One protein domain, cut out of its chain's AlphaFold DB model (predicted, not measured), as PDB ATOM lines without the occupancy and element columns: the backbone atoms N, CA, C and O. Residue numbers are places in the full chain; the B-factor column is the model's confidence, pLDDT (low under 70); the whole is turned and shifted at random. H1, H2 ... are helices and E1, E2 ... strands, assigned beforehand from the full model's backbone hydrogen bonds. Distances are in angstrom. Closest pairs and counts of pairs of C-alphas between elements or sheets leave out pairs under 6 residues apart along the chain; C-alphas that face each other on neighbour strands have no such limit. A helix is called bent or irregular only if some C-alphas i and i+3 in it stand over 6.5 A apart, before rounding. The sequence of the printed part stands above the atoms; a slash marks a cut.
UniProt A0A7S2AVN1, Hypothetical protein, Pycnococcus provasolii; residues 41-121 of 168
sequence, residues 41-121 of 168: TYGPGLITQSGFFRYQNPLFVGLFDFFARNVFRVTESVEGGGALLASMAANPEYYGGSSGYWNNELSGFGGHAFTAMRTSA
ATOM      1  N   THR A  41       1.084   0.550  80.834       95.44
ATOM      2  CA  THR A  41       0.230   1.593  80.264       95.44
ATOM      3  C   THR A  41      -1.152   1.561  80.920       95.44
ATOM      4  O   THR A  41      -1.699   0.489  81.170       95.44
ATOM      5  N   TYR A  42      -1.736   2.739  81.156       95.62
ATOM      6  CA  TYR A  42      -3.026   2.903  81.828       95.62
ATOM      7  C   TYR A  42      -4.031   3.704  80.983       95.62
ATOM      8  O   TYR A  42      -3.712   4.780  80.469       95.62
ATOM      9  N   GLY A  43      -5.251   3.182  80.860       95.50
ATOM     10  CA  GLY A  43      -6.422   3.838  80.286       95.50
ATOM     11  C   GLY A  43      -7.512   4.056  81.347       95.50
ATOM     12  O   GLY A  43      -8.068   3.081  81.845       95.50
ATOM     13  N   PRO A  44      -7.876   5.305  81.689       95.06
ATOM     14  CA  PRO A  44      -8.838   5.580  82.763       95.06
ATOM     15  C   PRO A  44     -10.314   5.436  82.355       95.06
ATOM     16  O   PRO A  44     -11.205   5.710  83.158       95.06
ATOM     17  N   GLY A  45     -10.594   5.057  81.107       92.88
ATOM     18  CA  GLY A  45     -11.930   5.164  80.523       92.88
ATOM     19  C   GLY A  45     -12.286   6.602  80.113       92.88
ATOM     20  O   GLY A  45     -11.431   7.489  80.016       92.88
ATOM     21  N   LEU A  46     -13.566   6.838  79.815       93.94
ATOM     22  CA  LEU A  46     -14.057   8.140  79.354       93.94
ATOM     23  C   LEU A  46     -14.314   9.084  80.537       93.94
ATOM     24  O   LEU A  46     -15.341   8.971  81.195       93.94
ATOM     25  N   ILE A  47     -13.444  10.072  80.758       94.81
ATOM     26  CA  ILE A  47     -13.625  11.086  81.814       94.81
ATOM     27  C   ILE A  47     -13.947  12.446  81.190       94.81
ATOM     28  O   ILE A  47     -13.055  13.235  80.859       94.81
ATOM     29  N   THR A  48     -15.235  12.749  81.046       92.88
ATOM     30  CA  THR A  48     -15.723  14.007  80.448       92.88
ATOM     31  C   THR A  48     -15.433  15.235  81.316       92.88
ATOM     32  O   THR A  48     -15.205  16.324  80.791       92.88
ATOM     33  N   GLN A  49     -15.348  15.054  82.637       91.88
ATOM     34  CA  GLN A  49     -15.132  16.126  83.616       91.88
ATOM     35  C   GLN A  49     -13.655  16.508  83.822       91.88
ATOM     36  O   GLN A  49     -13.364  17.479  84.510       91.88
ATOM     37  N   SER A  50     -12.713  15.811  83.178       92.19
ATOM     38  CA  SER A  50     -11.263  16.103  83.238       92.19
ATOM     39  C   SER A  50     -10.862  17.421  82.550       92.19
ATOM     40  O   SER A  50      -9.696  17.825  82.530       92.19
ATOM     41  N   GLY A  51     -11.816  18.067  81.878       92.38
ATOM     42  CA  GLY A  51     -11.562  19.179  80.979       92.38
ATOM     43  C   GLY A  51     -10.908  18.753  79.663       92.38
ATOM     44  O   GLY A  51     -10.467  19.627  78.927       92.38
ATOM     45  N   PHE A  52     -10.828  17.459  79.335       91.00
ATOM     46  CA  PHE A  52     -10.253  16.989  78.067       91.00
ATOM     47  C   PHE A  52     -10.887  17.671  76.836       91.00
ATOM     48  O   PHE A  52     -10.189  18.034  75.895       91.00
ATOM     49  N   PHE A  53     -12.190  17.959  76.894       90.81
ATOM     50  CA  PHE A  53     -12.939  18.623  75.822       90.81
ATOM     51  C   PHE A  53     -13.062  20.155  75.981       90.81
ATOM     52  O   PHE A  53     -13.899  20.765  75.326       90.81
ATOM     53  N   ARG A  54     -12.247  20.811  76.825       92.69
ATOM     54  CA  ARG A  54     -12.405  22.243  77.188       92.69
ATOM     55  C   ARG A  54     -12.357  23.243  76.022       92.69
ATOM     56  O   ARG A  54     -12.861  24.348  76.166       92.69
ATOM     57  N   TYR A  55     -11.740  22.872  74.899       91.88
ATOM     58  CA  TYR A  55     -11.637  23.712  73.696       91.88
ATOM     59  C   TYR A  55     -12.655  23.346  72.606       91.88
ATOM     60  O   TYR A  55     -12.650  23.948  71.535       91.88
ATOM     61  N   GLN A  56     -13.515  22.359  72.861       90.56
ATOM     62  CA  GLN A  56     -14.613  22.007  71.966       90.56
ATOM     63  C   GLN A  56     -15.815  22.925  72.209       90.56
ATOM     64  O   GLN A  56     -15.886  23.632  73.215       90.56
ATOM     65  N   ASN A  57     -16.783  22.917  71.288       93.62
ATOM     66  CA  ASN A  57     -17.995  23.723  71.428       93.62
ATOM     67  C   ASN A  57     -18.700  23.409  72.772       93.62
ATOM     68  O   ASN A  57     -19.093  22.260  72.988       93.62
ATOM     69  N   PRO A  58     -18.904  24.398  73.663       92.81
ATOM     70  CA  PRO A  58     -19.364  24.146  75.029       92.81
ATOM     71  C   PRO A  58     -20.789  23.587  75.097       92.81
ATOM     72  O   PRO A  58     -21.084  22.788  75.982       92.81
ATOM     73  N   LEU A  59     -21.665  23.950  74.151       93.69
ATOM     74  CA  LEU A  59     -23.019  23.393  74.070       93.69
ATOM     75  C   LEU A  59     -22.976  21.917  73.678       93.69
ATOM     76  O   LEU A  59     -23.667  21.096  74.276       93.69
ATOM     77  N   PHE A  60     -22.129  21.577  72.705       92.88
ATOM     78  CA  PHE A  60     -21.917  20.191  72.300       92.88
ATOM     79  C   PHE A  60     -21.321  19.361  73.440       92.88
ATOM     80  O   PHE A  60     -21.834  18.287  73.737       92.88
ATOM     81  N   VAL A  61     -20.287  19.875  74.115       93.25
ATOM     82  CA  VAL A  61     -19.660  19.196  75.257       93.25
ATOM     83  C   VAL A  61     -20.666  18.980  76.378       93.25
ATOM     84  O   VAL A  61     -20.755  17.866  76.878       93.25
ATOM     85  N   GLY A  62     -21.456  19.996  76.739       93.06
ATOM     86  CA  GLY A  62     -22.478  19.871  77.779       93.06
ATOM     87  C   GLY A  62     -23.551  18.835  77.435       93.06
ATOM     88  O   GLY A  62     -23.919  18.026  78.286       93.06
ATOM     89  N   LEU A  63     -24.013  18.810  76.180       94.50
ATOM     90  CA  LEU A  63     -24.987  17.822  75.712       94.50
ATOM     91  C   LEU A  63     -24.401  16.405  75.726       94.50
ATOM     92  O   LEU A  63     -25.007  15.488  76.279       94.50
ATOM     93  N   PHE A  64     -23.206  16.234  75.159       93.62
ATOM     94  CA  PHE A  64     -22.486  14.964  75.145       93.62
ATOM     95  C   PHE A  64     -22.255  14.438  76.563       93.62
ATOM     96  O   PHE A  64     -22.569  13.290  76.855       93.62
ATOM     97  N   ASP A  65     -21.775  15.294  77.460       93.19
ATOM     98  CA  ASP A  65     -21.508  14.984  78.861       93.19
ATOM     99  C   ASP A  65     -22.787  14.622  79.635       93.19
ATOM    100  O   ASP A  65     -22.785  13.713  80.468       93.19
ATOM    101  N   PHE A  66     -23.915  15.277  79.341       93.75
ATOM    102  CA  PHE A  66     -25.208  14.899  79.908       93.75
ATOM    103  C   PHE A  66     -25.613  13.481  79.489       93.75
ATOM    104  O   PHE A  66     -25.933  12.665  80.357       93.75
ATOM    105  N   PHE A  67     -25.568  13.164  78.194       94.06
ATOM    106  CA  PHE A  67     -25.945  11.838  77.701       94.06
ATOM    107  C   PHE A  67     -24.965  10.750  78.149       94.06
ATOM    108  O   PHE A  67     -25.396   9.703  78.631       94.06
ATOM    109  N   ALA A  68     -23.660  11.001  78.039       91.75
ATOM    110  CA  ALA A  68     -22.620  10.048  78.407       91.75
ATOM    111  C   ALA A  68     -22.711   9.655  79.890       91.75
ATOM    112  O   ALA A  68     -22.618   8.469  80.200       91.75
ATOM    113  N   ARG A  69     -22.964  10.618  80.791       91.19
ATOM    114  CA  ARG A  69     -23.088  10.356  82.235       91.19
ATOM    115  C   ARG A  69     -24.449   9.807  82.644       91.19
ATOM    116  O   ARG A  69     -24.514   8.834  83.384       91.19
ATOM    117  N   ASN A  70     -25.539  10.436  82.201       90.44
ATOM    118  CA  ASN A  70     -26.865  10.194  82.784       90.44
ATOM    119  C   ASN A  70     -27.685   9.158  82.015       90.44
ATOM    120  O   ASN A  70     -28.504   8.467  82.615       90.44
ATOM    121  N   VAL A  71     -27.480   9.052  80.701       89.00
ATOM    122  CA  VAL A  71     -28.275   8.163  79.841       89.00
ATOM    123  C   VAL A  71     -27.516   6.875  79.566       89.00
ATOM    124  O   VAL A  71     -28.016   5.796  79.855       89.00
ATOM    125  N   PHE A  72     -26.292   6.986  79.049       89.50
ATOM    126  CA  PHE A  72     -25.473   5.825  78.694       89.50
ATOM    127  C   PHE A  72     -24.617   5.320  79.856       89.50
ATOM    128  O   PHE A  72     -24.232   4.155  79.860       89.50
ATOM    129  N   ARG A  73     -24.341   6.182  80.844       90.00
ATOM    130  CA  ARG A  73     -23.547   5.875  82.046       90.00
ATOM    131  C   ARG A  73     -22.162   5.305  81.708       90.00
ATOM    132  O   ARG A  73     -21.640   4.453  82.409       90.00
ATOM    133  N   VAL A  74     -21.568   5.784  80.618       92.06
ATOM    134  CA  VAL A  74     -20.300   5.272  80.068       92.06
ATOM    135  C   VAL A  74     -19.061   6.001  80.592       92.06
ATOM    136  O   VAL A  74     -17.930   5.717  80.199       92.06
ATOM    137  N   THR A  75     -19.262   6.995  81.443       92.88
ATOM    138  CA  THR A  75     -18.194   7.859  81.937       92.88
ATOM    139  C   THR A  75     -17.622   7.364  83.251       92.88
ATOM    140  O   THR A  75     -18.367   6.882  84.098       92.88
ATOM    141  N   GLU A  76     -16.341   7.624  83.454       94.38
ATOM    142  CA  GLU A  76     -15.671   7.546  84.746       94.38
ATOM    143  C   GLU A  76     -15.482   8.963  85.331       94.38
ATOM    144  O   GLU A  76     -15.455   9.969  84.612       94.38
ATOM    145  N   SER A  77     -15.379   9.036  86.653       94.06
ATOM    146  CA  SER A  77     -15.040  10.220  87.439       94.06
ATOM    147  C   SER A  77     -13.531  10.504  87.443       94.06
ATOM    148  O   SER A  77     -12.703   9.622  87.215       94.06
ATOM    149  N   VAL A  78     -13.143  11.749  87.732       96.12
ATOM    150  CA  VAL A  78     -11.719  12.104  87.880       96.12
ATOM    151  C   VAL A  78     -11.113  11.361  89.073       96.12
ATOM    152  O   VAL A  78     -10.019  10.808  88.973       96.12
ATOM    153  N   GLU A  79     -11.848  11.308  90.181       96.75
ATOM    154  CA  GLU A  79     -11.448  10.655  91.422       96.75
ATOM    155  C   GLU A  79     -11.315   9.138  91.244       96.75
ATOM    156  O   GLU A  79     -10.314   8.567  91.670       96.75
ATOM    157  N   GLY A  80     -12.271   8.488  90.571       95.88
ATOM    158  CA  GLY A  80     -12.239   7.051  90.290       95.88
ATOM    159  C   GLY A  80     -11.076   6.665  89.379       95.88
ATOM    160  O   GLY A  80     -10.281   5.788  89.724       95.88
ATOM    161  N   GLY A  81     -10.886   7.392  88.273       96.06
ATOM    162  CA  GLY A  81      -9.727   7.198  87.401       96.06
ATOM    163  C   GLY A  81      -8.389   7.441  88.115       96.06
ATOM    164  O   GLY A  81      -7.409   6.740  87.861       96.06
ATOM    165  N   GLY A  82      -8.333   8.400  89.041       97.00
ATOM    166  CA  GLY A  82      -7.160   8.629  89.887       97.00
ATOM    167  C   GLY A  82      -6.918   7.498  90.889       97.00
ATOM    168  O   GLY A  82      -5.782   7.056  91.055       97.00
ATOM    169  N   ALA A  83      -7.977   6.986  91.519       97.25
ATOM    170  CA  ALA A  83      -7.900   5.896  92.485       97.25
ATOM    171  C   ALA A  83      -7.401   4.590  91.847       97.25
ATOM    172  O   ALA A  83      -6.572   3.902  92.442       97.25
ATOM    173  N   LEU A  84      -7.837   4.276  90.621       95.88
ATOM    174  CA  LEU A  84      -7.334   3.123  89.868       95.88
ATOM    175  C   LEU A  84      -5.843   3.264  89.539       95.88
ATOM    176  O   LEU A  84      -5.083   2.322  89.755       95.88
ATOM    177  N   LEU A  85      -5.400   4.448  89.095       95.62
ATOM    178  CA  LEU A  85      -3.981   4.711  88.834       95.62
ATOM    179  C   LEU A  85      -3.135   4.578  90.106       95.62
ATOM    180  O   LEU A  85      -2.080   3.948  90.082       95.62
ATOM    181  N   ALA A  86      -3.602   5.145  91.222       95.81
ATOM    182  CA  ALA A  86      -2.924   5.038  92.509       95.81
ATOM    183  C   ALA A  86      -2.846   3.580  92.986       95.81
ATOM    184  O   ALA A  86      -1.789   3.134  93.424       95.81
ATOM    185  N   SER A  87      -3.937   2.822  92.846       94.00
ATOM    186  CA  SER A  87      -3.967   1.390  93.153       94.00
ATOM    187  C   SER A  87      -2.958   0.620  92.304       94.00
ATOM    188  O   SER A  87      -2.185  -0.171  92.844       94.00
ATOM    189  N   MET A  88      -2.907   0.905  91.000       92.38
ATOM    190  CA  MET A  88      -1.975   0.282  90.063       92.38
ATOM    191  C   MET A  88      -0.512   0.558  90.414       92.38
ATOM    192  O   MET A  88       0.298  -0.364  90.426       92.38
ATOM    193  N   ALA A  89      -0.182   1.805  90.750       91.56
ATOM    194  CA  ALA A  89       1.168   2.188  91.149       91.56
ATOM    195  C   ALA A  89       1.582   1.592  92.507       91.56
ATOM    196  O   ALA A  89       2.747   1.256  92.698       91.56
ATOM    197  N   ALA A  90       0.642   1.458  93.449       92.06
ATOM    198  CA  ALA A  90       0.921   0.993  94.807       92.06
ATOM    199  C   ALA A  90       0.936  -0.539  94.959       92.06
ATOM    200  O   ALA A  90       1.456  -1.038  95.953       92.06
ATOM    201  N   ASN A  91       0.366  -1.287  94.009       89.69
ATOM    202  CA  ASN A  91       0.225  -2.745  94.101       89.69
ATOM    203  C   ASN A  91       0.791  -3.460  92.855       89.69
ATOM    204  O   ASN A  91       0.055  -4.197  92.191       89.69
ATOM    205  N   PRO A  92       2.080  -3.274  92.511       84.00
ATOM    206  CA  PRO A  92       2.664  -3.812  91.276       84.00
ATOM    207  C   PRO A  92       2.563  -5.343  91.165       84.00
ATOM    208  O   PRO A  92       2.365  -5.868  90.071       84.00
ATOM    209  N   GLU A  93       2.606  -6.052  92.296       80.62
ATOM    210  CA  GLU A  93       2.423  -7.509  92.390       80.62
ATOM    211  C   GLU A  93       1.049  -7.967  91.860       80.62
ATOM    212  O   GLU A  93       0.930  -9.007  91.214       80.62
ATOM    213  N   TYR A  94      -0.005  -7.182  92.118       79.75
ATOM    214  CA  TYR A  94      -1.383  -7.514  91.739       79.75
ATOM    215  C   TYR A  94      -1.665  -7.221  90.263       79.75
ATOM    216  O   TYR A  94      -2.354  -7.986  89.590       79.75
ATOM    217  N   TYR A  95      -1.099  -6.129  89.745       79.06
ATOM    218  CA  TYR A  95      -1.279  -5.704  88.355       79.06
ATOM    219  C   TYR A  95      -0.258  -6.328  87.390       79.06
ATOM    220  O   TYR A  95      -0.148  -5.898  86.242       79.06
ATOM    221  N   GLY A  96       0.419  -7.387  87.848       60.97
ATOM    222  CA  GLY A  96       1.033  -8.423  87.029       60.97
ATOM    223  C   GLY A  96       2.060  -7.920  86.019       60.97
ATOM    224  O   GLY A  96       1.744  -7.714  84.850       60.97
ATOM    225  N   GLY A  97       3.319  -7.845  86.444       70.88
ATOM    226  CA  GLY A  97       4.467  -7.739  85.546       70.88
ATOM    227  C   GLY A  97       4.680  -6.369  84.897       70.88
ATOM    228  O   GLY A  97       4.236  -5.325  85.375       70.88
ATOM    229  N   SER A  98       5.451  -6.394  83.811       84.75
ATOM    230  CA  SER A  98       5.825  -5.241  82.992       84.75
ATOM    231  C   SER A  98       5.303  -5.463  81.569       84.75
ATOM    232  O   SER A  98       5.161  -6.604  81.133       84.75
ATOM    233  N   SER A  99       5.058  -4.391  80.823       88.75
ATOM    234  CA  SER A  99       4.431  -4.370  79.487       88.75
ATOM    235  C   SER A  99       2.920  -4.647  79.452       88.75
ATOM    236  O   SER A  99       2.379  -5.017  78.409       88.75
ATOM    237  N   GLY A 100       2.203  -4.455  80.558       91.38
ATOM    238  CA  GLY A 100       0.743  -4.553  80.606       91.38
ATOM    239  C   GLY A 100       0.042  -3.288  80.100       91.38
ATOM    240  O   GLY A 100       0.510  -2.172  80.327       91.38
ATOM    241  N   TYR A 101      -1.117  -3.454  79.458       94.19
ATOM    242  CA  TYR A 101      -2.078  -2.372  79.226       94.19
ATOM    243  C   TYR A 101      -3.320  -2.614  80.078       94.19
ATOM    244  O   TYR A 101      -4.042  -3.588  79.866       94.19
ATOM    245  N   TRP A 102      -3.551  -1.726  81.039       95.19
ATOM    246  CA  TRP A 102      -4.672  -1.782  81.967       95.19
ATOM    247  C   TRP A 102      -5.683  -0.703  81.621       95.19
ATOM    248  O   TRP A 102      -5.324   0.469  81.510       95.19
ATOM    249  N   ASN A 103      -6.945  -1.082  81.458       94.75
ATOM    250  CA  ASN A 103      -7.988  -0.160  81.040       94.75
ATOM    251  C   ASN A 103      -9.229  -0.303  81.918       94.75
ATOM    252  O   ASN A 103      -9.642  -1.412  82.251       94.75
ATOM    253  N   ASN A 104      -9.825   0.831  82.276       95.38
ATOM    254  CA  ASN A 104     -11.138   0.884  82.900       95.38
ATOM    255  C   ASN A 104     -12.202   0.830  81.797       95.38
ATOM    256  O   ASN A 104     -12.704   1.859  81.334       95.38
ATOM    257  N   GLU A 105     -12.449  -0.374  81.283       91.50
ATOM    258  CA  GLU A 105     -13.357  -0.573  80.159       91.50
ATOM    259  C   GLU A 105     -14.816  -0.596  80.599       91.50
ATOM    260  O   GLU A 105     -15.132  -0.882  81.752       91.50
ATOM    261  N   LEU A 106     -15.719  -0.347  79.655       90.25
ATOM    262  CA  LEU A 106     -17.145  -0.519  79.891       90.25
ATOM    263  C   LEU A 106     -17.480  -2.002  80.016       90.25
ATOM    264  O   LEU A 106     -17.255  -2.777  79.090       90.25
ATOM    265  N   SER A 107     -18.083  -2.365  81.140       88.62
ATOM    266  CA  SER A 107     -18.551  -3.712  81.436       88.62
ATOM    267  C   SER A 107     -20.052  -3.678  81.700       88.62
ATOM    268  O   SER A 107     -20.524  -3.289  82.770       88.62
ATOM    269  N   GLY A 108     -20.822  -4.056  80.680       83.56
ATOM    270  CA  GLY A 108     -22.280  -3.991  80.714       83.56
ATOM    271  C   GLY A 108     -22.835  -2.562  80.703       83.56
ATOM    272  O   GLY A 108     -22.144  -1.590  80.398       83.56
ATOM    273  N   PHE A 109     -24.131  -2.431  80.989       81.44
ATOM    274  CA  PHE A 109     -24.800  -1.132  80.975       81.44
ATOM    275  C   PHE A 109     -24.459  -0.329  82.234       81.44
ATOM    276  O   PHE A 109     -24.968  -0.612  83.319       81.44
ATOM    277  N   GLY A 110     -23.619   0.692  82.072       74.69
ATOM    278  CA  GLY A 110     -23.256   1.624  83.139       74.69
ATOM    279  C   GLY A 110     -22.261   1.100  84.172       74.69
ATOM    280  O   GLY A 110     -22.126   1.714  85.228       74.69
ATOM    281  N   GLY A 111     -21.619  -0.037  83.897       84.19
ATOM    282  CA  GLY A 111     -20.546  -0.586  84.716       84.19
ATOM    283  C   GLY A 111     -19.192  -0.417  84.041       84.19
ATOM    284  O   GLY A 111     -19.102  -0.354  82.812       84.19
ATOM    285  N   HIS A 112     -18.141  -0.406  84.854       90.75
ATOM    286  CA  HIS A 112     -16.764  -0.466  84.390       90.75
ATOM    287  C   HIS A 112     -16.054  -1.667  85.004       90.75
ATOM    288  O   HIS A 112     -16.354  -2.075  86.128       90.75
ATOM    289  N   ALA A 113     -15.119  -2.240  84.258       92.75
ATOM    290  CA  ALA A 113     -14.210  -3.259  84.749       92.75
ATOM    291  C   ALA A 113     -12.775  -2.815  84.479       92.75
ATOM    292  O   ALA A 113     -12.389  -2.578  83.335       92.75
ATOM    293  N   PHE A 114     -11.978  -2.727  85.542       94.00
ATOM    294  CA  PHE A 114     -10.558  -2.443  85.420       94.00
ATOM    295  C   PHE A 114      -9.798  -3.742  85.161       94.00
ATOM    296  O   PHE A 114      -9.665  -4.578  86.055       94.00
ATOM    297  N   THR A 115      -9.353  -3.942  83.920       92.50
ATOM    298  CA  THR A 115      -8.770  -5.214  83.478       92.50
ATOM    299  C   THR A 115      -7.560  -5.013  82.571       92.50
ATOM    300  O   THR A 115      -7.379  -3.960  81.952       92.50
ATOM    301  N   ALA A 116      -6.711  -6.040  82.500       92.19
ATOM    302  CA  ALA A 116      -5.649  -6.114  81.509       92.19
ATOM    303  C   ALA A 116      -6.246  -6.445  80.136       92.19
ATOM    304  O   ALA A 116      -7.026  -7.389  79.996       92.19
ATOM    305  N   MET A 117      -5.849  -5.693  79.112       91.44
ATOM    306  CA  MET A 117      -6.403  -5.808  77.767       91.44
ATOM    307  C   MET A 117      -5.318  -5.891  76.698       91.44
ATOM    308  O   MET A 117      -4.220  -5.348  76.829       91.44
ATOM    309  N   ARG A 118      -5.664  -6.525  75.574       92.94
ATOM    310  CA  ARG A 118      -4.844  -6.484  74.364       92.94
ATOM    311  C   ARG A 118      -5.011  -5.137  73.662       92.94
ATOM    312  O   ARG A 118      -6.122  -4.624  73.548       92.94
ATOM    313  N   THR A 119      -3.910  -4.590  73.163       94.19
ATOM    314  CA  THR A 119      -3.892  -3.337  72.400       94.19
ATOM    315  C   THR A 119      -4.001  -3.611  70.893       94.19
ATOM    316  O   THR A 119      -4.236  -4.743  70.458       94.19
ATOM    317  N   SER A 120      -3.883  -2.564  70.074       95.38
ATOM    318  CA  SER A 120      -3.904  -2.681  68.612       95.38
ATOM    319  C   SER A 120      -2.815  -3.628  68.081       95.38
ATOM    320  O   SER A 120      -1.801  -3.845  68.731       95.38
ATOM    321  N   ALA A 121      -2.971  -4.170  66.869       97.44
ATOM    322  CA  ALA A 121      -1.901  -4.970  66.258       97.44
ATOM    323  C   ALA A 121      -0.614  -4.151  66.052       97.44
ATOM    324  O   ALA A 121       0.484  -4.662  66.239       97.44
TER     325      ALA A 121
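This is residues 41 to 121 of the 168 residues of the protein "Hypothetical protein" of Pycnococcus provasolii (UniProt A0A7S2AVN1). A small three-strand sheet has one helix, H2, over one face, and a second helix, H1, sits off to one end of the molecule, away from the sheet, reached by a long unnamed stretch. Residues 54 to 60, of which 58 to 60 belong to H1, stick out at that end, and residues 89 to 94 stick out elsewhere. The printed part has 81 residues with two named helices and three named strands, in the order E1, H1, H2, E2, E3; the sheet's order is E1, E2, E3, and it is mixed, as is the class, helices and strands. The whole is only just loose, close to compact, with a radius of gyration of the C-alphas of 14.2 A, and it is elongated, spanning 43 by 28 by 26 A.

Find C-alpha 41 at (0.230, 1.593, 80.264), where strand E1, residues 41 to 43, begins. Go on to C-alpha 58 at (-19.364, 24.146, 75.029); from there helix H1, residues 58 to 71, runs 18.9 A. H1 is neither bent nor irregular, but only just: C-alphas 68 and 71 are 6.1 A apart. Helix H2, residues 78 to 90, runs 18.2 A. Strand E2, residues 101 to 106, runs 15.2 A, and strand E3, residues 112 to 116, runs 12.8 A to C-alpha 116 at (-5.649, -6.114, 81.509).

Begin at E1, an edge strand: it is parallel to the inner strand E2 at 11 degrees, with N 43 and O 102 within hydrogen-bond range at 2.8 A. E1, H1, H2 and E2 form a strand-helix-strand unit, two parallel neighbour strands with helices between them along the chain. Look next at E3, the other edge strand: it forms a hairpin with E2, antiparallel at 158 degrees, with N 105 and O 113 within range at 3.0 A. H2 is on the sheet at a height of 9.8 A, over E2, and slantwise to the strands, only just, at 32 degrees to E2 on the local plane. The closest C-alphas of H2 and E1 are those of Leu 85 and Tyr 42, 7.3 A apart. H1 is not on the sheet, and H1 and H2 are apart. In H1 and H2, every O i to N i+4 pair is within hydrogen-bond range.

The two C-alphas farthest apart, those of Leu 59 and Glu 93, are 44.0 A from each other. The printed part has no cut. The link from E1 to H1, residues 44 to 57, is long, while that from E2 to E3 is tight. The mean pLDDT of the printed part is 91.2, and you will find one residue under 70, Gly 96.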